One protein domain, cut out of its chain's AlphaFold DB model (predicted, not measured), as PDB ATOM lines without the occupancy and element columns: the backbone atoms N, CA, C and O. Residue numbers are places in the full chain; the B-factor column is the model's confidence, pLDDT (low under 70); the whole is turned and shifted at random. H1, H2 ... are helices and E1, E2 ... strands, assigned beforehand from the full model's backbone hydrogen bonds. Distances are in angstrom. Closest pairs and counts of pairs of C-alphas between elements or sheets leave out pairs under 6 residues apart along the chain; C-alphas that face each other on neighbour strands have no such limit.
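What this domain is: This is residues 6 to 153 of the 154 residues of an uncharacterized protein of Ancylostoma caninum (UniProt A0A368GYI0). This is an elongated body with two lobes: at one end H3 packs on the hairpin E4 and E5, and at the other H4 packs on the hairpin E1 and E2, with H5 crossing H4. Between the lobes run H1 and the short strand pair E3 and E6. The printed part has 148 residues, with five named helices and six named strands in the order H1 E1 E2 H2 E3 H3 E4 E5 E6 H4 H5; its three two-stranded sheets, E1 - E2, E3 - E6 and E4 - E5, are antiparallel, and the class is mixed, helices and strands. It is only just compact, close to loose, with a radius of gyration of the C-alphas of 17.6 A and spans of 54 by 30 by 24 A.

Where its parts are: Find C-alpha 6 at (-37.685, 7.812, -27.776); from there H1 runs 20.1 A to residue 19. Next come E1, residues 22 to 25, E2, residues 28 to 31, H2, residues 32 to 35, and E3, residues 36 to 39. H3, residues 42 to 53, runs 16.7 A. E4 is residues 66 to 69, E5 residues 72 to 75 and E6 residues 104 to 106. Look for C-alpha 111 at (-56.209, -12.181, -57.369), where H4 begins; it runs 25.4 A to residue 128. H5, residues 144 to 152, runs 13.6 A to C-alpha 152 at (-65.511, 5.293, -53.284).

How they stand to each other: Start with H1: it is close to H3 but not clearly touching, the closest C-alphas being those of Leu 8 and Lys 48, 6.3 A apart, at a shallow tilt of 28 degrees, opposite ways. With residues 18 to 19 alone H1 only just touches H2, with 3 pairs of C-alphas within 8 A, the closest Arg 19 and Tyr 32 at 5.7 A. In the hairpin E1 and E2, N 23 and O 30 are 3.0 A apart; the closest C-alphas of E1 and H4 are Ala 23 and Leu 120, 5.4 A. E3 pairs with E6 through N 37 and O 105, 2.9 A. In the hairpin E4 and E5, N 67 and O 74 are 2.9 A apart; the closest C-alphas of H3 and E4 are Ala 50 and Ala 69, 6.3 A. H4 touches H5 with residues 118 to 125 alone, the closest C-alphas being Gln 118 and Gln 145, 5.8 A, and their lines are only just about perpendicular at 70.5 degrees. H3 and H4 are apart. Every O i to N i+4 pair is within hydrogen-bond range in H1, H3 and H4, and 3 of 5 in H5; H2 is too short for such a pair.

The domain as a whole: The two C-alphas farthest apart are those of Gly 27 and Glu 88, 55.5 A. The printed part has no cut. The links H3 to E4, E5 to E6 and H4 to H5 are long; within the second, residues 80 to 81 pair antiparallel with residues 99 to 100. The mean pLDDT of the printed part is 88.9, and residues 144 to 153 are under 70.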
ATOM      1  N   GLU A   6     -36.265   8.051 -28.040       97.00
ATOM      2  CA  GLU A   6     -37.685   7.812 -27.776       97.00
ATOM      3  C   GLU A   6     -38.494   7.783 -29.079       97.00
ATOM      4  O   GLU A   6     -39.173   6.796 -29.352       97.00
ATOM      5  N   LEU A   7     -38.325   8.794 -29.941       96.69
ATOM      6  CA  LEU A   7     -38.965   8.836 -31.259       96.69
ATOM      7  C   LEU A   7     -38.585   7.614 -32.106       96.69
ATOM      8  O   LEU A   7     -39.447   6.967 -32.695       96.69
ATOM      9  N   LEU A   8     -37.294   7.275 -32.160       97.25
ATOM     10  CA  LEU A   8     -36.806   6.139 -32.947       97.25
ATOM     11  C   LEU A   8     -37.336   4.794 -32.425       97.25
ATOM     12  O   LEU A   8     -37.621   3.894 -33.215       97.25
ATOM     13  N   ASN A   9     -37.478   4.644 -31.108       97.75
ATOM     14  CA  ASN A   9     -38.081   3.461 -30.499       97.75
ATOM     15  C   ASN A   9     -39.578   3.368 -30.810       97.75
ATOM     16  O   ASN A   9     -40.057   2.279 -31.116       97.75
ATOM     17  N   GLU A  10     -40.303   4.486 -30.794       97.12
ATOM     18  CA  GLU A  10     -41.730   4.507 -31.122       97.12
ATOM     19  C   GLU A  10     -41.996   4.192 -32.599       97.12
ATOM     20  O   GLU A  10     -42.922   3.441 -32.912       97.12
ATOM     21  N   VAL A  11     -41.135   4.651 -33.511       97.12
ATOM     22  CA  VAL A  11     -41.194   4.253 -34.929       97.12
ATOM     23  C   VAL A  11     -40.858   2.764 -35.107       97.12
ATOM     24  O   VAL A  11     -41.529   2.074 -35.870       97.12
ATOM     25  N   GLU A  12     -39.874   2.220 -34.384       97.25
ATOM     26  CA  GLU A  12     -39.600   0.772 -34.407       97.25
ATOM     27  C   GLU A  12     -40.782  -0.041 -33.844       97.25
ATOM     28  O   GLU A  12     -41.120  -1.107 -34.365       97.25
ATOM     29  N   ARG A  13     -41.443   0.458 -32.791       96.62
ATOM     30  CA  ARG A  13     -42.659  -0.152 -32.242       96.62
ATOM     31  C   ARG A  13     -43.779  -0.155 -33.276       96.62
ATOM     32  O   ARG A  13     -44.486  -1.157 -33.373       96.62
ATOM     33  N   LEU A  14     -43.914   0.915 -34.063       95.75
ATOM     34  CA  LEU A  14     -44.858   0.974 -35.178       95.75
ATOM     35  C   LEU A  14     -44.511  -0.063 -36.251       95.75
ATOM     36  O   LEU A  14     -45.404  -0.778 -36.692       95.75
ATOM     37  N   ASP A  15     -43.233  -0.230 -36.608       95.25
ATOM     38  CA  ASP A  15     -42.826  -1.253 -37.582       95.25
ATOM     39  C   ASP A  15     -43.218  -2.666 -37.132       95.25
ATOM     40  O   ASP A  15     -43.835  -3.424 -37.883       95.25
ATOM     41  N   LYS A  16     -42.939  -2.999 -35.868       94.25
ATOM     42  CA  LYS A  16     -43.347  -4.276 -35.260       94.25
ATOM     43  C   LYS A  16     -44.866  -4.432 -35.233       94.25
ATOM     44  O   LYS A  16     -45.375  -5.519 -35.492       94.25
ATOM     45  N   TYR A  17     -45.590  -3.359 -34.924       92.81
ATOM     46  CA  TYR A  17     -47.049  -3.356 -34.908       92.81
ATOM     47  C   TYR A  17     -47.633  -3.655 -36.293       92.81
ATOM     48  O   TYR A  17     -48.498  -4.519 -36.413       92.81
ATOM     49  N   VAL A  18     -47.114  -3.007 -37.342       92.06
ATOM     50  CA  VAL A  18     -47.548  -3.226 -38.727       92.06
ATOM     51  C   VAL A  18     -47.258  -4.657 -39.182       92.06
ATOM     52  O   VAL A  18     -48.139  -5.297 -39.747       92.06
ATOM     53  N   ARG A  19     -46.067  -5.198 -38.900       91.25
ATOM     54  CA  ARG A  19     -45.701  -6.579 -39.284       91.25
ATOM     55  C   ARG A  19     -46.538  -7.649 -38.598       91.25
ATOM     56  O   ARG A  19     -46.797  -8.697 -39.175       91.25
ATOM     57  N   ASN A  20     -46.986  -7.380 -37.377       92.56
ATOM     58  CA  ASN A  20     -47.798  -8.323 -36.616       92.56
ATOM     59  C   ASN A  20     -49.287  -8.261 -36.970       92.56
ATOM     60  O   ASN A  20     -50.086  -8.967 -36.351       92.56
ATOM     61  N   ILE A  21     -49.689  -7.422 -37.930       91.94
ATOM     62  CA  ILE A  21     -51.095  -7.327 -38.289       91.94
ATOM     63  C   ILE A  21     -51.579  -8.592 -38.991       91.94
ATOM     64  O   ILE A  21     -50.900  -9.197 -39.827       91.94
ATOM     65  N   THR A  22     -52.814  -8.948 -38.667       94.25
ATOM     66  CA  THR A  22     -53.547 -10.033 -39.300       94.25
ATOM     67  C   THR A  22     -54.887  -9.546 -39.829       94.25
ATOM     68  O   THR A  22     -55.491  -8.625 -39.273       94.25
ATOM     69  N   ALA A  23     -55.391 -10.211 -40.862       93.31
ATOM     70  CA  ALA A  23     -56.748 -10.027 -41.361       93.31
ATOM     71  C   ALA A  23     -57.395 -11.385 -41.645       93.31
ATOM     72  O   ALA A  23     -56.703 -12.347 -41.964       93.31
ATOM     73  N   GLU A  24     -58.719 -11.469 -41.556       93.19
ATOM     74  CA  GLU A  24     -59.460 -12.671 -41.938       93.19
ATOM     75  C   GLU A  24     -60.016 -12.514 -43.357       93.19
ATOM     76  O   GLU A  24     -60.666 -11.514 -43.673       93.19
ATOM     77  N   VAL A  25     -59.750 -13.495 -44.220       92.06
ATOM     78  CA  VAL A  25     -60.251 -13.546 -45.600       92.06
ATOM     79  C   VAL A  25     -60.721 -14.962 -45.895       92.06
ATOM     80  O   VAL A  25     -59.940 -15.906 -45.791       92.06
ATOM     81  N   ASP A  26     -61.995 -15.109 -46.265       90.50
ATOM     82  CA  ASP A  26     -62.618 -16.399 -46.594       90.50
ATOM     83  C   ASP A  26     -62.421 -17.465 -45.488       90.50
ATOM     84  O   ASP A  26     -62.121 -18.627 -45.764       90.50
ATOM     85  N   GLY A  27     -62.530 -17.058 -44.215       90.56
ATOM     86  CA  GLY A  27     -62.344 -17.930 -43.045       90.56
ATOM     87  C   GLY A  27     -60.890 -18.317 -42.748       90.56
ATOM     88  O   GLY A  27     -60.643 -19.176 -41.905       90.56
ATOM     89  N   THR A  28     -59.916 -17.716 -43.439       92.50
ATOM     90  CA  THR A  28     -58.480 -17.931 -43.212       92.50
ATOM     91  C   THR A  28     -57.844 -16.679 -42.619       92.50
ATOM     92  O   THR A  28     -58.031 -15.579 -43.143       92.50
ATOM     93  N   VAL A  29     -57.050 -16.848 -41.560       94.88
ATOM     94  CA  VAL A  29     -56.202 -15.774 -41.024       94.88
ATOM     95  C   VAL A  29     -55.011 -15.575 -41.956       94.88
ATOM     96  O   VAL A  29     -54.316 -16.523 -42.309       94.88
ATOM     97  N   VAL A  30     -54.804 -14.333 -42.363       93.44
ATOM     98  CA  VAL A  30     -53.708 -13.879 -43.212       93.44
ATOM     99  C   VAL A  30     -52.783 -13.033 -42.358       93.44
ATOM    100  O   VAL A  30     -53.245 -12.097 -41.702       93.44
ATOM    101  N   HIS A  31     -51.491 -13.325 -42.412       92.62
ATOM    102  CA  HIS A  31     -50.441 -12.532 -41.787       92.62
ATOM    103  C   HIS A  31     -49.798 -11.599 -42.815       92.62
ATOM    104  O   HIS A  31     -49.743 -11.915 -44.004       92.62
ATOM    105  N   TYR A  32     -49.278 -10.453 -42.371       88.25
ATOM    106  CA  TYR A  32     -48.485  -9.578 -43.242       88.25
ATOM    107  C   TYR A  32     -47.309 -10.327 -43.892       88.25
ATOM    108  O   TYR A  32     -47.093 -10.222 -45.100       88.25
ATOM    109  N   ASP A  33     -46.611 -11.151 -43.107       86.38
ATOM    110  CA  ASP A  33     -45.447 -11.917 -43.558       86.38
ATOM    111  C   ASP A  33     -45.766 -12.924 -44.677       86.38
ATOM    112  O   ASP A  33     -44.876 -13.266 -45.455       86.38
ATOM    113  N   ASP A  34     -47.033 -13.327 -44.850       85.81
ATOM    114  CA  ASP A  34     -47.455 -14.199 -45.958       85.81
ATOM    115  C   ASP A  34     -47.294 -13.529 -47.335       85.81
ATOM    116  O   ASP A  34     -47.289 -14.204 -48.368       85.81
ATOM    117  N   LEU A  35     -47.223 -12.193 -47.363       86.12
ATOM    118  CA  LEU A  35     -47.167 -11.365 -48.573       86.12
ATOM    119  C   LEU A  35     -45.912 -10.484 -48.628       86.12
ATOM    120  O   LEU A  35     -45.781  -9.663 -49.542       86.12
ATOM    121  N   HIS A  36     -44.996 -10.650 -47.674       81.62
ATOM    122  CA  HIS A  36     -43.782  -9.855 -47.566       81.62
ATOM    123  C   HIS A  36     -42.884 -10.019 -48.805       81.62
ATOM    124  O   HIS A  36     -42.647 -11.122 -49.300       81.62
ATOM    125  N   GLY A  37     -42.378  -8.892 -49.311       82.31
ATOM    126  CA  GLY A  37     -41.443  -8.816 -50.429       82.31
ATOM    127  C   GLY A  37     -40.035  -8.420 -49.990       82.31
ATOM    128  O   GLY A  37     -39.299  -9.218 -49.420       82.31
ATOM    129  N   ILE A  38     -39.622  -7.201 -50.346       85.38
ATOM    130  CA  ILE A  38     -38.285  -6.676 -50.038       85.38
ATOM    131  C   ILE A  38     -38.344  -5.863 -48.750       85.38
ATOM    132  O   ILE A  38     -39.168  -4.957 -48.617       85.38
ATOM    133  N   GLU A  39     -37.400  -6.129 -47.853       87.62
ATOM    134  CA  GLU A  39     -37.213  -5.351 -46.638       87.62
ATOM    135  C   GLU A  39     -36.391  -4.088 -46.923       87.62
ATOM    136  O   GLU A  39     -35.222  -4.184 -47.289       87.62
ATOM    137  N   ILE A  40     -36.981  -2.900 -46.753       90.31
ATOM    138  CA  ILE A  40     -36.308  -1.599 -46.960       90.31
ATOM    139  C   ILE A  40     -36.102  -0.859 -45.629       90.31
ATOM    140  O   ILE A  40     -35.195  -0.031 -45.504       90.31
ATOM    141  N   ASN A  41     -36.883  -1.179 -44.592       94.31
ATOM    142  CA  ASN A  41     -36.792  -0.520 -43.287       94.31
ATOM    143  C   ASN A  41     -35.549  -0.947 -42.498       94.31
ATOM    144  O   ASN A  41     -35.233  -0.331 -41.481       94.31
ATOM    145  N   TYR A  42     -34.755  -1.899 -43.006       91.50
ATOM    146  CA  TYR A  42     -33.414  -2.163 -42.478       91.50
ATOM    147  C   TYR A  42     -32.530  -0.900 -42.451       91.50
ATOM    148  O   TYR A  42     -31.711  -0.764 -41.547       91.50
ATOM    149  N   LEU A  43     -32.710   0.043 -43.388       93.25
ATOM    150  CA  LEU A  43     -31.981   1.321 -43.399       93.25
ATOM    151  C   LEU A  43     -32.341   2.195 -42.193       93.25
ATOM    152  O   LEU A  43     -31.455   2.789 -41.578       93.25
ATOM    153  N   PHE A  44     -33.624   2.235 -41.825       95.44
ATOM    154  CA  PHE A  44     -34.082   2.900 -40.608       95.44
ATOM    155  C   PHE A  44     -33.501   2.219 -39.361       95.44
ATOM    156  O   PHE A  44     -32.936   2.892 -38.501       95.44
ATOM    157  N   ASN A  45     -33.556   0.885 -39.296       93.12
ATOM    158  CA  ASN A  45     -32.998   0.122 -38.174       93.12
ATOM    159  C   ASN A  45     -31.485   0.347 -38.028       93.12
ATOM    160  O   ASN A  45     -30.987   0.503 -36.913       93.12
ATOM    161  N   TRP A  46     -30.758   0.432 -39.145       92.38
ATOM    162  CA  TRP A  46     -29.333   0.752 -39.150       92.38
ATOM    163  C   TRP A  46     -29.055   2.176 -38.664       92.38
ATOM    164  O   TRP A  46     -28.171   2.374 -37.834       92.38
ATOM    165  N   TYR A  47     -29.840   3.163 -39.118       95.44
ATOM    166  CA  TYR A  47     -29.751   4.532 -38.608       95.44
ATOM    167  C   TYR A  47     -29.982   4.582 -37.096       95.44
ATOM    168  O   TYR A  47     -29.172   5.160 -36.380       95.44
ATOM    169  N   LYS A  48     -31.049   3.941 -36.601       95.75
ATOM    170  CA  LYS A  48     -31.373   3.872 -35.169       95.75
ATOM    171  C   LYS A  48     -30.249   3.231 -34.364       95.75
ATOM    172  O   LYS A  48     -29.862   3.765 -33.327       95.75
ATOM    173  N   TYR A  49     -29.710   2.113 -34.849       94.12
ATOM    174  CA  TYR A  49     -28.560   1.465 -34.231       94.12
ATOM    175  C   TYR A  49     -27.374   2.431 -34.153       94.12
ATOM    176  O   TYR A  49     -26.879   2.699 -33.062       94.12
ATOM    177  N   ALA A  50     -26.971   3.033 -35.272       94.94
ATOM    178  CA  ALA A  50     -25.867   3.985 -35.290       94.94
ATOM    179  C   ALA A  50     -26.119   5.206 -34.384       94.94
ATOM    180  O   ALA A  50     -25.202   5.652 -33.705       94.94
ATOM    181  N   TYR A  51     -27.357   5.705 -34.311       95.44
ATOM    182  CA  TYR A  51     -27.739   6.821 -33.440       95.44
ATOM    183  C   TYR A  51     -27.564   6.470 -31.959       95.44
ATOM    184  O   TYR A  51     -27.028   7.265 -31.199       95.44
ATOM    185  N   SER A  52     -27.920   5.248 -31.548       95.19
ATOM    186  CA  SER A  52     -27.713   4.801 -30.161       95.19
ATOM    187  C   SER A  52     -26.238   4.727 -29.743       95.19
ATOM    188  O   SER A  52     -25.928   4.760 -28.555       95.19
ATOM    189  N   TRP A  53     -25.328   4.659 -30.718       93.81
ATOM    190  CA  TRP A  53     -23.891   4.530 -30.506       93.81
ATOM    191  C   TRP A  53     -23.092   5.790 -30.870       93.81
ATOM    192  O   TRP A  53     -21.884   5.826 -30.632       93.81
ATOM    193  N   SER A  54     -23.726   6.825 -31.432       91.88
ATOM    194  CA  SER A  54     -23.018   7.976 -32.015       91.88
ATOM    195  C   SER A  54     -22.258   8.815 -30.993       91.88
ATOM    196  O   SER A  54     -21.308   9.501 -31.350       91.88
ATOM    197  N   GLU A  55     -22.652   8.757 -29.722       89.50
ATOM    198  CA  GLU A  55     -21.933   9.427 -28.632       89.50
ATOM    199  C   GLU A  55     -20.662   8.673 -28.204       89.50
ATOM    200  O   GLU A  55     -19.773   9.261 -27.592       89.50
ATOM    201  N   TYR A  56     -20.553   7.384 -28.541       90.06
ATOM    202  CA  TYR A  56     -19.451   6.515 -28.118       90.06
ATOM    203  C   TYR A  56     -18.392   6.317 -29.203       90.06
ATOM    204  O   TYR A  56     -17.226   6.088 -28.879       90.06
ATOM    205  N   PHE A  57     -18.770   6.408 -30.482       89.88
ATOM    206  CA  PHE A  57     -17.848   6.211 -31.597       89.88
ATOM    207  C   PHE A  57     -17.769   7.434 -32.508       89.88
ATOM    208  O   PHE A  57     -18.749   7.857 -33.117       89.88
ATOM    209  N   SER A  58     -16.556   7.966 -32.659       86.25
ATOM    210  CA  SER A  58     -16.276   9.153 -33.470       86.25
ATOM    211  C   SER A  58     -16.383   8.931 -34.984       86.25
ATOM    212  O   SER A  58     -16.352   9.893 -35.746       86.25
ATOM    213  N   ASP A  59     -16.438   7.680 -35.445       89.12
ATOM    214  CA  ASP A  59     -16.564   7.326 -36.866       89.12
ATOM    215  C   ASP A  59     -18.024   7.312 -37.358       89.12
ATOM    216  O   ASP A  59     -18.278   7.179 -38.563       89.12
ATOM    217  N   ILE A  60     -18.979   7.491 -36.441       93.62
ATOM    218  CA  ILE A  60     -20.400   7.627 -36.738       93.62
ATOM    219  C   ILE A  60     -20.714   9.095 -37.041       93.62
ATOM    220  O   ILE A  60     -20.622   9.974 -36.190       93.62
ATOM    221  N   ASN A  61     -21.137   9.357 -38.275       93.19
ATOM    222  CA  ASN A  61     -21.572  10.663 -38.747       93.19
ATOM    223  C   ASN A  61     -22.946  10.555 -39.426       93.19
ATOM    224  O   ASN A  61     -23.069  10.153 -40.585       93.19
ATOM    225  N   LEU A  62     -23.999  10.919 -38.696       93.81
ATOM    226  CA  LEU A  62     -25.396  10.761 -39.113       93.81
ATOM    227  C   LEU A  62     -25.952  12.014 -39.793       93.81
ATOM    228  O   LEU A  62     -26.955  12.589 -39.368       93.81
ATOM    229  N   THR A  63     -25.292  12.440 -40.867       93.56
ATOM    230  CA  THR A  63     -25.737  13.576 -41.678       93.56
ATOM    231  C   THR A  63     -26.882  13.222 -42.621       93.56
ATOM    232  O   THR A  63     -26.898  12.168 -43.247       93.56
ATOM    233  N   TYR A  64     -27.817  14.146 -42.811       95.00
ATOM    234  CA  TYR A  64     -28.845  14.050 -43.839       95.00
ATOM    235  C   TYR A  64     -28.330  14.522 -45.214       95.00
ATOM    236  O   TYR A  64     -27.664  15.563 -45.281       95.00
ATOM    237  N   PRO A  65     -28.645  13.824 -46.330       95.56
ATOM    238  CA  PRO A  65     -29.482  12.618 -46.436       95.56
ATOM    239  C   PRO A  65     -28.700  11.289 -46.424       95.56
ATOM    240  O   PRO A  65     -29.298  10.225 -46.590       95.56
ATOM    241  N   VAL A  66     -27.371  11.335 -46.294       95.31
ATOM    242  CA  VAL A  66     -26.496  10.152 -46.310       95.31
ATOM    243  C   VAL A  66     -25.720  10.090 -45.004       95.31
ATOM    244  O   VAL A  66     -24.860  10.937 -44.750       95.31
ATOM    245  N   GLY A  67     -26.016   9.065 -44.209       92.69
ATOM    246  CA  GLY A  67     -25.282   8.751 -42.994       92.69
ATOM    247  C   GLY A  67     -24.042   7.913 -43.293       92.69
ATOM    248  O   GLY A  67     -23.970   7.200 -44.300       92.69
ATOM    249  N   HIS A  68     -23.071   7.994 -42.394       93.94
ATOM    250  CA  HIS A  68     -21.892   7.146 -42.364       93.94
ATOM    251  C   HIS A  68     -21.737   6.547 -40.967       93.94
ATOM    252  O   HIS A  68     -21.793   7.273 -39.981       93.94
ATOM    253  N   ALA A  69     -21.556   5.236 -40.870       92.50
ATOM    254  CA  ALA A  69     -21.295   4.562 -39.601       92.50
ATOM    255  C   ALA A  69     -20.486   3.294 -39.862       92.50
ATOM    256  O   ALA A  69     -20.811   2.552 -40.793       92.50
ATOM    257  N   LEU A  70     -19.453   3.043 -39.050       88.31
ATOM    258  CA  LEU A  70     -18.668   1.804 -39.078       88.31
ATOM    259  C   LEU A  70     -18.115   1.462 -40.477       88.31
ATOM    260  O   LEU A  70     -18.123   0.311 -40.901       88.31
ATOM    261  N   GLY A  71     -17.682   2.477 -41.233       87.44
ATOM    262  CA  GLY A  71     -17.143   2.318 -42.593       87.44
ATOM    263  C   GLY A  71     -18.186   2.162 -43.709       87.44
ATOM    264  O   GLY A  71     -17.814   1.994 -44.872       87.44
ATOM    265  N   HIS A  72     -19.482   2.247 -43.397       90.12
ATOM    266  CA  HIS A  72     -20.567   2.111 -44.368       90.12
ATOM    267  C   HIS A  72     -21.318   3.426 -44.576       90.12
ATOM    268  O   HIS A  72     -21.659   4.121 -43.621       90.12
ATOM    269  N   LYS A  73     -21.626   3.746 -45.839       93.38
ATOM    270  CA  LYS A  73     -22.532   4.842 -46.219       93.38
ATOM    271  C   LYS A  73     -23.922   4.290 -46.495       93.38
ATOM    272  O   LYS A  73     -24.049   3.268 -47.164       93.38
ATOM    273  N   PHE A  74     -24.953   4.988 -46.038       93.06
ATOM    274  CA  PHE A  74     -26.337   4.575 -46.238       93.06
ATOM    275  C   PHE A  74     -27.246   5.792 -46.420       93.06
ATOM    276  O   PHE A  74     -27.065   6.836 -45.791       93.06
ATOM    277  N   PHE A  75     -28.205   5.673 -47.335       94.31
ATOM    278  CA  PHE A  75     -29.140   6.744 -47.661       94.31
ATOM    279  C   PHE A  75     -30.361   6.667 -46.743       94.31
ATOM    280  O   PHE A  75     -31.052   5.655 -46.732       94.31
ATOM    281  N   ILE A  76     -30.624   7.737 -45.994       94.25
ATOM    282  CA  ILE A  76     -31.765   7.844 -45.066       94.25
ATOM    283  C   ILE A  76     -32.805   8.872 -45.518       94.25
ATOM    284  O   ILE A  76     -33.834   9.054 -44.869       94.25
ATOM    285  N   GLY A  77     -32.556   9.533 -46.655       94.12
ATOM    286  CA  GLY A  77     -33.473  10.515 -47.235       94.12
ATOM    287  C   GLY A  77     -34.806   9.921 -47.696       94.12
ATOM    288  O   GLY A  77     -35.740  10.666 -47.956       94.12
ATOM    289  N   SER A  78     -34.909   8.593 -47.787       92.69
ATOM    290  CA  SER A  78     -36.168   7.885 -48.039       92.69
ATOM    291  C   SER A  78     -37.024   7.697 -46.790       92.69
ATOM    292  O   SER A  78     -38.199   7.374 -46.922       92.69
ATOM    293  N   HIS A  79     -36.459   7.851 -45.591       95.44
ATOM    294  CA  HIS A  79     -37.144   7.543 -44.332       95.44
ATOM    295  C   HIS A  79     -37.439   8.787 -43.503       95.44
ATOM    296  O   HIS A  79     -38.420   8.779 -42.775       95.44
ATOM    297  N   PHE A  80     -36.651   9.857 -43.619       96.06
ATOM    298  CA  PHE A  80     -36.870  11.095 -42.865       96.06
ATOM    299  C   PHE A  80     -37.209  12.261 -43.797       96.06
ATOM    300  O   PHE A  80     -36.437  12.581 -44.697       96.06
ATOM    301  N   PHE A  81     -38.331  12.936 -43.545       94.38
ATOM    302  CA  PHE A  81     -38.818  14.060 -44.350       94.38
ATOM    303  C   PHE A  81     -39.079  15.305 -43.498       94.38
ATOM    304  O   PHE A  81     -39.351  15.231 -42.299       94.38
ATOM    305  N   GLY A  82     -38.976  16.479 -44.128       94.44
ATOM    306  CA  GLY A  82     -39.053  17.763 -43.420       94.44
ATOM    307  C   GLY A  82     -37.880  17.984 -42.457       94.44
ATOM    308  O   GLY A  82     -38.018  18.680 -41.454       94.44
ATOM    309  N   VAL A  83     -36.728  17.366 -42.739       95.50
ATOM    310  CA  VAL A  83     -35.543  17.443 -41.880       95.50
ATOM    311  C   VAL A  83     -35.033  18.877 -41.780       95.50
ATOM    312  O   VAL A  83     -34.788  19.521 -42.799       95.50
ATOM    313  N   ASN A  84     -34.851  19.353 -40.543       94.81
ATOM    314  CA  ASN A  84     -34.274  20.660 -40.215       94.81
ATOM    315  C   ASN A  84     -34.905  21.828 -41.003       94.81
ATOM    316  O   ASN A  84     -34.213  22.778 -41.370       94.81
ATOM    317  N   ARG A  85     -36.218  21.775 -41.270       90.19
ATOM    318  CA  ARG A  85     -36.924  22.709 -42.170       90.19
ATOM    319  C   ARG A  85     -36.748  24.192 -41.821       90.19
ATOM    320  O   ARG A  85     -36.846  25.041 -42.702       90.19
ATOM    321  N   HIS A  86     -36.489  24.510 -40.555       88.25
ATOM    322  CA  HIS A  86     -36.301  25.881 -40.072       88.25
ATOM    323  C   HIS A  86     -34.840  26.364 -40.095       88.25
ATOM    324  O   HIS A  86     -34.555  27.456 -39.609       88.25
ATOM    325  N   LYS A  87     -33.910  25.569 -40.634       90.44
ATOM    326  CA  LYS A  87     -32.494  25.929 -40.778       90.44
ATOM    327  C   LYS A  87     -32.180  26.403 -42.194       90.44
ATOM    328  O   LYS A  87     -32.907  26.110 -43.136       90.44
ATOM    329  N   GLU A  88     -31.035  27.071 -42.353       89.50
ATOM    330  CA  GLU A  88     -30.512  27.490 -43.665       89.50
ATOM    331  C   GLU A  88     -30.305  26.313 -44.632       89.50
ATOM    332  O   GLU A  88     -30.359  26.481 -45.849       89.50
ATOM    333  N   SER A  89     -30.072  25.111 -44.097       89.00
ATOM    334  CA  SER A  89     -29.891  23.893 -44.876       89.00
ATOM    335  C   SER A  89     -30.484  22.684 -44.151       89.00
ATOM    336  O   SER A  89     -30.270  22.534 -42.945       89.00
ATOM    337  N   PRO A  90     -31.150  21.765 -44.878       86.81
ATOM    338  CA  PRO A  90     -31.564  20.484 -44.320       86.81
ATOM    339  C   PRO A  90     -30.381  19.519 -44.130       86.81
ATOM    340  O   PRO A  90     -30.531  18.481 -43.489       86.81
ATOM    341  N   ARG A  91     -29.205  19.821 -44.704       90.56
ATOM    342  CA  ARG A  91     -28.002  18.983 -44.581       90.56
ATOM    343  C   ARG A  91     -27.350  19.175 -43.217       90.56
ATOM    344  O   ARG A  91     -27.193  20.301 -42.760       90.56
ATOM    345  N   GLY A  92     -26.891  18.078 -42.630       91.38
ATOM    346  CA  GLY A  92     -26.294  18.058 -41.293       91.38
ATOM    347  C   GLY A  92     -26.935  16.988 -40.412       91.38
ATOM    348  O   GLY A  92     -27.737  16.201 -40.919       91.38
ATOM    349  N   PRO A  93     -26.586  16.931 -39.118       92.75
ATOM    350  CA  PRO A  93     -27.264  16.067 -38.159       92.75
ATOM    351  C   PRO A  93     -28.778  16.296 -38.187       92.75
ATOM    352  O   PRO A  93     -29.240  17.435 -38.299       92.75
ATOM    353  N   ILE A  94     -29.559  15.219 -38.111       94.31
ATOM    354  CA  ILE A  94     -31.020  15.324 -38.032       94.31
ATOM    355  C   ILE A  94     -31.374  15.753 -36.610       94.31
ATOM    356  O   ILE A  94     -31.342  14.938 -35.695       94.31
ATOM    357  N   GLU A  95     -31.700  17.026 -36.420       94.44
ATOM    358  CA  GLU A  95     -32.140  17.548 -35.121       94.44
ATOM    359  C   GLU A  95     -33.662  17.579 -35.035       94.44
ATOM    360  O   GLU A  95     -34.246  17.302 -33.988       94.44
ATOM    361  N   GLN A  96     -34.311  17.889 -36.156       94.62
ATOM    362  CA  GLN A  96     -35.758  17.950 -36.274       94.62
ATOM    363  C   GLN A  96     -36.219  17.215 -37.522       94.62
ATOM    364  O   GLN A  96     -35.576  17.284 -38.571       94.62
ATOM    365  N   VAL A  97     -37.366  16.555 -37.411       95.19
ATOM    366  CA  VAL A  97     -38.041  15.866 -38.509       95.19
ATOM    367  C   VAL A  97     -39.547  16.121 -38.434       95.19
ATOM    368  O   VAL A  97     -40.110  16.222 -37.338       95.19
ATOM    369  N   GLU A  98     -40.199  16.255 -39.586       94.50
ATOM    370  CA  GLU A  98     -41.660  16.382 -39.660       94.50
ATOM    371  C   GLU A  98     -42.331  15.023 -39.838       94.50
ATOM    372  O   GLU A  98     -43.319  14.754 -39.166       94.50
ATOM    373  N   PHE A  99     -41.770  14.153 -40.686       94.75
ATOM    374  CA  PHE A  99     -42.341  12.837 -40.973       94.75
ATOM    375  C   PHE A  99     -41.267  11.754 -41.013       94.75
ATOM    376  O   PHE A  99     -40.163  11.973 -41.523       94.75
ATOM    377  N   VAL A 100     -41.626  10.569 -40.522       96.50
ATOM    378  CA  VAL A 100     -40.839   9.347 -40.685       96.50
ATOM    379  C   VAL A 100     -41.655   8.359 -41.510       96.50
ATOM    380  O   VAL A 100     -42.804   8.086 -41.177       96.50
ATOM    381  N   THR A 101     -41.071   7.835 -42.582       95.44
ATOM    382  CA  THR A 101     -41.740   6.903 -43.496       95.44
ATOM    383  C   THR A 101     -41.150   5.511 -43.353       95.44
ATOM    384  O   THR A 101     -39.936   5.325 -43.455       95.44
ATOM    385  N   LEU A 102     -42.031   4.529 -43.175       95.31
ATOM    386  CA  LEU A 102     -41.725   3.106 -43.244       95.31
ATOM    387  C   LEU A 102     -42.298   2.535 -44.546       95.31
ATOM    388  O   LEU A 102     -43.419   2.857 -44.941       95.31
ATOM    389  N   TRP A 103     -41.518   1.698 -45.223       92.69
ATOM    390  CA  TRP A 103     -41.826   1.155 -46.543       92.69
ATOM    391  C   TRP A 103     -42.122  -0.338 -46.459       92.69
ATOM    392  O   TRP A 103     -41.299  -1.118 -45.985       92.69
ATOM    393  N   TYR A 104     -43.283  -0.732 -46.974       91.00
ATOM    394  CA  TYR A 104     -43.797  -2.099 -46.914       91.00
ATOM    395  C   TYR A 104     -44.022  -2.633 -48.328       91.00
ATOM    396  O   TYR A 104     -45.094  -2.465 -48.916       91.00
ATOM    397  N   MET A 105     -42.985  -3.245 -48.902       88.50
ATOM    398  CA  MET A 105     -43.042  -3.800 -50.254       88.50
ATOM    399  C   MET A 105     -43.631  -5.207 -50.208       88.50
ATOM    400  O   MET A 105     -42.995  -6.129 -49.702       88.50
ATOM    401  N   ASN A 106     -44.834  -5.373 -50.755       87.88
ATOM    402  CA  ASN A 106     -45.579  -6.632 -50.731       87.88
ATOM    403  C   ASN A 106     -45.659  -7.269 -52.123       87.88
ATOM    404  O   ASN A 106     -45.703  -6.568 -53.135       87.88
ATOM    405  N   GLN A 107     -45.734  -8.599 -52.179       85.88
ATOM    406  CA  GLN A 107     -45.913  -9.354 -53.418       85.88
ATOM    407  C   GLN A 107     -47.299 -10.006 -53.468       85.88
ATOM    408  O   GLN A 107     -47.619 -10.907 -52.700       85.88
ATOM    409  N   ALA A 108     -48.120  -9.570 -54.426       88.62
ATOM    410  CA  ALA A 108     -49.457 -10.115 -54.663       88.62
ATOM    411  C   ALA A 108     -49.690 -10.430 -56.159       88.62
ATOM    412  O   ALA A 108     -50.455  -9.729 -56.838       88.62
ATOM    413  N   PRO A 109     -49.013 -11.456 -56.715       88.38
ATOM    414  CA  PRO A 109     -49.062 -11.766 -58.145       88.38
ATOM    415  C   PRO A 109     -50.433 -12.235 -58.652       88.38
ATOM    416  O   PRO A 109     -50.724 -12.056 -59.833       88.38
ATOM    417  N   ASN A 110     -51.296 -12.799 -57.799       90.62
ATOM    418  CA  ASN A 110     -52.623 -13.284 -58.199       90.62
ATOM    419  C   ASN A 110     -53.778 -12.613 -57.436       90.62
ATOM    420  O   ASN A 110     -53.587 -11.940 -56.424       90.62
ATOM    421  N   MET A 111     -55.006 -12.810 -57.929       89.38
ATOM    422  CA  MET A 111     -56.209 -12.181 -57.369       89.38
ATOM    423  C   MET A 111     -56.466 -12.552 -55.906       89.38
ATOM    424  O   MET A 111     -56.887 -11.692 -55.134       89.38
ATOM    425  N   THR A 112     -56.181 -13.792 -55.507       90.12
ATOM    426  CA  THR A 112     -56.333 -14.236 -54.116       90.12
ATOM    427  C   THR A 112     -55.396 -13.459 -53.197       90.12
ATOM    428  O   THR A 112     -55.841 -12.882 -52.209       90.12
ATOM    429  N   GLN A 113     -54.114 -13.358 -53.546       90.44
ATOM    430  CA  GLN A 113     -53.141 -12.594 -52.761       90.44
ATOM    431  C   GLN A 113     -53.439 -11.091 -52.758       90.44
ATOM    432  O   GLN A 113     -53.247 -10.442 -51.736       90.44
ATOM    433  N   ARG A 114     -53.977 -10.531 -53.851       90.50
ATOM    434  CA  ARG A 114     -54.408  -9.120 -53.885       90.50
ATOM    435  C   ARG A 114     -55.559  -8.843 -52.925       90.50
ATOM    436  O   ARG A 114     -55.520  -7.838 -52.227       90.50
ATOM    437  N   ARG A 115     -56.546  -9.743 -52.844       90.69
ATOM    438  CA  ARG A 115     -57.642  -9.642 -51.862       90.69
ATOM    439  C   ARG A 115     -57.123  -9.718 -50.428       90.69
ATOM    440  O   ARG A 115     -57.536  -8.929 -49.588       90.69
ATOM    441  N   ARG A 116     -56.176 -10.622 -50.168       92.69
ATOM    442  CA  ARG A 116     -55.497 -10.738 -48.869       92.69
ATOM    443  C   ARG A 116     -54.735  -9.464 -48.498       92.69
ATOM    444  O   ARG A 116     -54.929  -8.938 -47.406       92.69
ATOM    445  N   LEU A 117     -53.956  -8.915 -49.432       91.56
ATOM    446  CA  LEU A 117     -53.244  -7.649 -49.243       91.56
ATOM    447  C   LEU A 117     -54.213  -6.492 -48.976       91.56
ATOM    448  O   LEU A 117     -53.986  -5.693 -48.074       91.56
ATOM    449  N   GLN A 118     -55.308  -6.421 -49.733       91.00
ATOM    450  CA  GLN A 118     -56.345  -5.411 -49.543       91.00
ATOM    451  C   GLN A 118     -56.960  -5.491 -48.142       91.00
ATOM    452  O   GLN A 118     -57.144  -4.458 -47.505       91.00
ATOM    453  N   ALA A 119     -57.246  -6.695 -47.640       92.06
ATOM    454  CA  ALA A 119     -57.791  -6.877 -46.299       92.06
ATOM    455  C   ALA A 119     -56.824  -6.378 -45.209       92.06
ATOM    456  O   ALA A 119     -57.240  -5.632 -44.323       92.06
ATOM    457  N   LEU A 120     -55.532  -6.710 -45.319       92.31
ATOM    458  CA  LEU A 120     -54.493  -6.216 -44.406       92.31
ATOM    459  C   LEU A 120     -54.363  -4.685 -44.462       92.31
ATOM    460  O   LEU A 120     -54.342  -4.028 -43.425       92.31
ATOM    461  N   GLN A 121     -54.340  -4.099 -45.665       91.12
ATOM    462  CA  GLN A 121     -54.248  -2.646 -45.853       91.12
ATOM    463  C   GLN A 121     -55.470  -1.903 -45.297       91.12
ATOM    464  O   GLN A 121     -55.318  -0.859 -44.665       91.12
ATOM    465  N   LEU A 122     -56.680  -2.439 -45.487       90.44
ATOM    466  CA  LEU A 122     -57.900  -1.871 -44.910       90.44
ATOM    467  C   LEU A 122     -57.901  -1.962 -43.384       90.44
ATOM    468  O   LEU A 122     -58.369  -1.037 -42.723       90.44
ATOM    469  N   GLN A 123     -57.380  -3.053 -42.819       90.81
ATOM    470  CA  GLN A 123     -57.252  -3.195 -41.372       90.81
ATOM    471  C   GLN A 123     -56.256  -2.173 -40.802       90.81
ATOM    472  O   GLN A 123     -56.600  -1.461 -39.860       90.81
ATOM    473  N   LEU A 124     -55.077  -2.032 -41.421       90.88
ATOM    474  CA  LEU A 124     -54.086  -1.010 -41.067       90.88
ATOM    475  C   LEU A 124     -54.673   0.403 -41.142       90.88
ATOM    476  O   LEU A 124     -54.502   1.189 -40.216       90.88
ATOM    477  N   PHE A 125     -55.405   0.713 -42.214       90.75
ATOM    478  CA  PHE A 125     -56.060   2.009 -42.374       90.75
ATOM    479  C   PHE A 125     -57.091   2.267 -41.270       90.75
ATOM    480  O   PHE A 125     -57.095   3.334 -40.666       90.75
ATOM    481  N   LYS A 126     -57.947   1.290 -40.943       88.81
ATOM    482  CA  LYS A 126     -58.903   1.433 -39.832       88.81
ATOM    483  C   LYS A 126     -58.195   1.721 -38.512       88.81
ATOM    484  O   LYS A 126     -58.657   2.581 -37.772       88.81
ATOM    485  N   MET A 127     -57.092   1.028 -38.233       87.62
ATOM    486  CA  MET A 127     -56.291   1.247 -37.025       87.62
ATOM    487  C   MET A 127     -55.666   2.643 -37.004       87.62
ATOM    488  O   MET A 127     -55.737   3.316 -35.980       87.62
ATOM    489  N   SER A 128     -55.141   3.114 -38.137       90.31
ATOM    490  CA  SER A 128     -54.565   4.458 -38.253       90.31
ATOM    491  C   SER A 128     -55.599   5.554 -37.963       90.31
ATOM    492  O   SER A 128     -55.277   6.582 -37.381       90.31
ATOM    493  N   ARG A 129     -56.879   5.314 -38.281       89.44
ATOM    494  CA  ARG A 129     -57.983   6.248 -37.995       89.44
ATOM    495  C   ARG A 129     -58.390   6.341 -36.525       89.44
ATOM    496  O   ARG A 129     -59.070   7.308 -36.185       89.44
ATOM    497  N   VAL A 130     -58.048   5.359 -35.688       87.19
ATOM    498  CA  VAL A 130     -58.345   5.407 -34.243       87.19
ATOM    499  C   VAL A 130     -57.409   6.384 -33.527       87.19
ATOM    500  O   VAL A 130     -57.789   6.924 -32.493       87.19
ATOM    501  N   ASP A 131     -56.230   6.639 -34.105       80.19
ATOM    502  CA  ASP A 131     -55.252   7.635 -33.649       80.19
ATOM    503  C   ASP A 131     -54.905   7.530 -32.151       80.19
ATOM    504  O   ASP A 131     -54.844   8.509 -31.418       80.19
ATOM    505  N   ASN A 132     -54.721   6.296 -31.674       87.38
ATOM    506  CA  ASN A 132     -54.402   5.989 -30.275       87.38
ATOM    507  C   ASN A 132     -53.151   5.112 -30.136       87.38
ATOM    508  O   ASN A 132     -52.983   4.399 -29.146       87.38
ATOM    509  N   PHE A 133     -52.296   5.108 -31.160       90.56
ATOM    510  CA  PHE A 133     -51.130   4.235 -31.196       90.56
ATOM    511  C   PHE A 133     -50.037   4.675 -30.221       90.56
ATOM    512  O   PHE A 133     -49.421   3.815 -29.591       90.56
ATOM    513  N   SER A 134     -49.768   5.977 -30.121       92.50
ATOM    514  CA  SER A 134     -48.707   6.572 -29.304       92.50
ATOM    515  C   SER A 134     -49.116   7.975 -28.860       92.50
ATOM    516  O   SER A 134     -49.859   8.651 -29.568       92.50
ATOM    517  N   ASP A 135     -48.576   8.428 -27.732       93.00
ATOM    518  CA  ASP A 135     -48.749   9.804 -27.256       93.00
ATOM    519  C   ASP A 135     -47.840  10.804 -27.995       93.00
ATOM    520  O   ASP A 135     -48.052  12.014 -27.904       93.00
ATOM    521  N   ILE A 136     -46.816  10.323 -28.721       93.56
ATOM    522  CA  ILE A 136     -45.823  11.184 -29.388       93.56
ATOM    523  C   ILE A 136     -45.834  11.100 -30.918       93.56
ATOM    524  O   ILE A 136     -45.269  11.981 -31.570       93.56
ATOM    525  N   ILE A 137     -46.462  10.070 -31.494       92.94
ATOM    526  CA  ILE A 137     -46.631   9.925 -32.944       92.94
ATOM    527  C   ILE A 137     -48.060   9.509 -33.300       92.94
ATOM    528  O   ILE A 137     -48.619   8.584 -32.717       92.94
ATOM    529  N   SER A 138     -48.610  10.145 -34.328       92.75
ATOM    530  CA  SER A 138     -49.717   9.602 -35.112       92.75
ATOM    531  C   SER A 138     -49.154   8.938 -36.369       92.75
ATOM    532  O   SER A 138     -48.033   9.235 -36.797       92.75
ATOM    533  N   PHE A 139     -49.902   8.011 -36.963       93.38
ATOM    534  CA  PHE A 139     -49.491   7.382 -38.214       93.38
ATOM    535  C   PHE A 139     -50.644   7.330 -39.206       93.38
ATOM    536  O   PHE A 139     -51.793   7.106 -38.840       93.38
ATOM    537  N   ASP A 140     -50.300   7.486 -40.480       90.38
ATOM    538  CA  ASP A 140     -51.204   7.320 -41.610       90.38
ATOM    539  C   ASP A 140     -50.676   6.223 -42.532       90.38
ATOM    540  O   ASP A 140     -49.474   5.955 -42.605       90.38
ATOM    541  N   VAL A 141     -51.592   5.577 -43.251       87.94
ATOM    542  CA  VAL A 141     -51.273   4.459 -44.141       87.94
ATOM    543  C   VAL A 141     -51.614   4.840 -45.571       87.94
ATOM    544  O   VAL A 141     -52.766   5.130 -45.898       87.94
ATOM    545  N   TYR A 142     -50.610   4.768 -46.439       80.88
ATOM    546  CA  TYR A 142     -50.764   4.938 -47.877       80.88
ATOM    547  C   TYR A 142     -50.487   3.605 -48.567       80.88
ATOM    548  O   TYR A 142     -49.428   3.007 -48.394       80.88
ATOM    549  N   GLY A 143     -51.450   3.134 -49.352       75.69
ATOM    550  CA  GLY A 143     -51.320   1.904 -50.120       75.69
ATOM    551  C   GLY A 143     -52.237   1.910 -51.333       75.69
ATOM    552  O   GLY A 143     -53.280   2.574 -51.334       75.69
ATOM    553  N   ASP A 144     -51.859   1.144 -52.354       68.88
ATOM    554  CA  ASP A 144     -52.549   1.105 -53.648       68.88
ATOM    555  C   ASP A 144     -54.052   0.826 -53.511       68.88
ATOM    556  O   ASP A 144     -54.862   1.426 -54.216       68.88
ATOM    557  N   GLN A 145     -54.459  -0.018 -52.557       62.19
ATOM    558  CA  GLN A 145     -55.874  -0.358 -52.364       62.19
ATOM    559  C   GLN A 145     -56.627   0.639 -51.469       62.19
ATOM    560  O   GLN A 145     -57.838   0.800 -51.621       62.19
ATOM    561  N   VAL A 146     -55.931   1.350 -50.575       57.44
ATOM    562  CA  VAL A 146     -56.527   2.407 -49.733       57.44
ATOM    563  C   VAL A 146     -56.878   3.626 -50.585       57.44
ATOM    564  O   VAL A 146     -57.944   4.213 -50.406       57.44
ATOM    565  N   SER A 147     -56.036   3.955 -51.572       55.03
ATOM    566  CA  SER A 147     -56.307   5.057 -52.501       55.03
ATOM    567  C   SER A 147     -57.627   4.850 -53.255       55.03
ATOM    568  O   SER A 147     -58.445   5.762 -53.313       55.03
ATOM    569  N   SER A 148     -57.897   3.626 -53.721       51.75
ATOM    570  CA  SER A 148     -59.139   3.266 -54.419       51.75
ATOM    571  C   SER A 148     -60.371   3.314 -53.503       51.75
ATOM    572  O   SER A 148     -61.447   3.707 -53.945       51.75
ATOM    573  N   PHE A 149     -60.227   2.972 -52.218       48.97
ATOM    574  CA  PHE A 149     -61.322   3.037 -51.242       48.97
ATOM    575  C   PHE A 149     -61.703   4.485 -50.880       48.97
ATOM    576  O   PHE A 149     -62.884   4.792 -50.740       48.97
ATOM    577  N   ILE A 150     -60.726   5.398 -50.803       47.12
ATOM    578  CA  ILE A 150     -60.968   6.834 -50.564       47.12
ATOM    579  C   ILE A 150     -61.781   7.470 -51.706       47.12
ATOM    580  O   ILE A 150     -62.609   8.343 -51.447       47.12
ATOM    581  N   TYR A 151     -61.610   7.016 -52.953       36.09
ATOM    582  CA  TYR A 151     -62.415   7.488 -54.091       36.09
ATOM    583  C   TYR A 151     -63.855   6.950 -54.113       36.09
ATOM    584  O   TYR A 151     -64.688   7.520 -54.807       36.09
ATOM    585  N   LEU A 152     -64.167   5.886 -53.364       37.81
ATOM    586  CA  LEU A 152     -65.511   5.293 -53.284       37.81
ATOM    587  C   LEU A 152     -66.401   5.920 -52.194       37.81
ATOM    588  O   LEU A 152     -67.596   5.643 -52.162       37.81
ATOM    589  N   ILE A 153     -65.830   6.737 -51.300       39.69
ATOM    590  CA  ILE A 153     -66.539   7.387 -50.177       39.69
ATOM    591  C   ILE A 153     -66.632   8.920 -50.381       39.69
ATOM    592  O   ILE A 153     -67.021   9.657 -49.477       39.69
TER     593      ILE A 153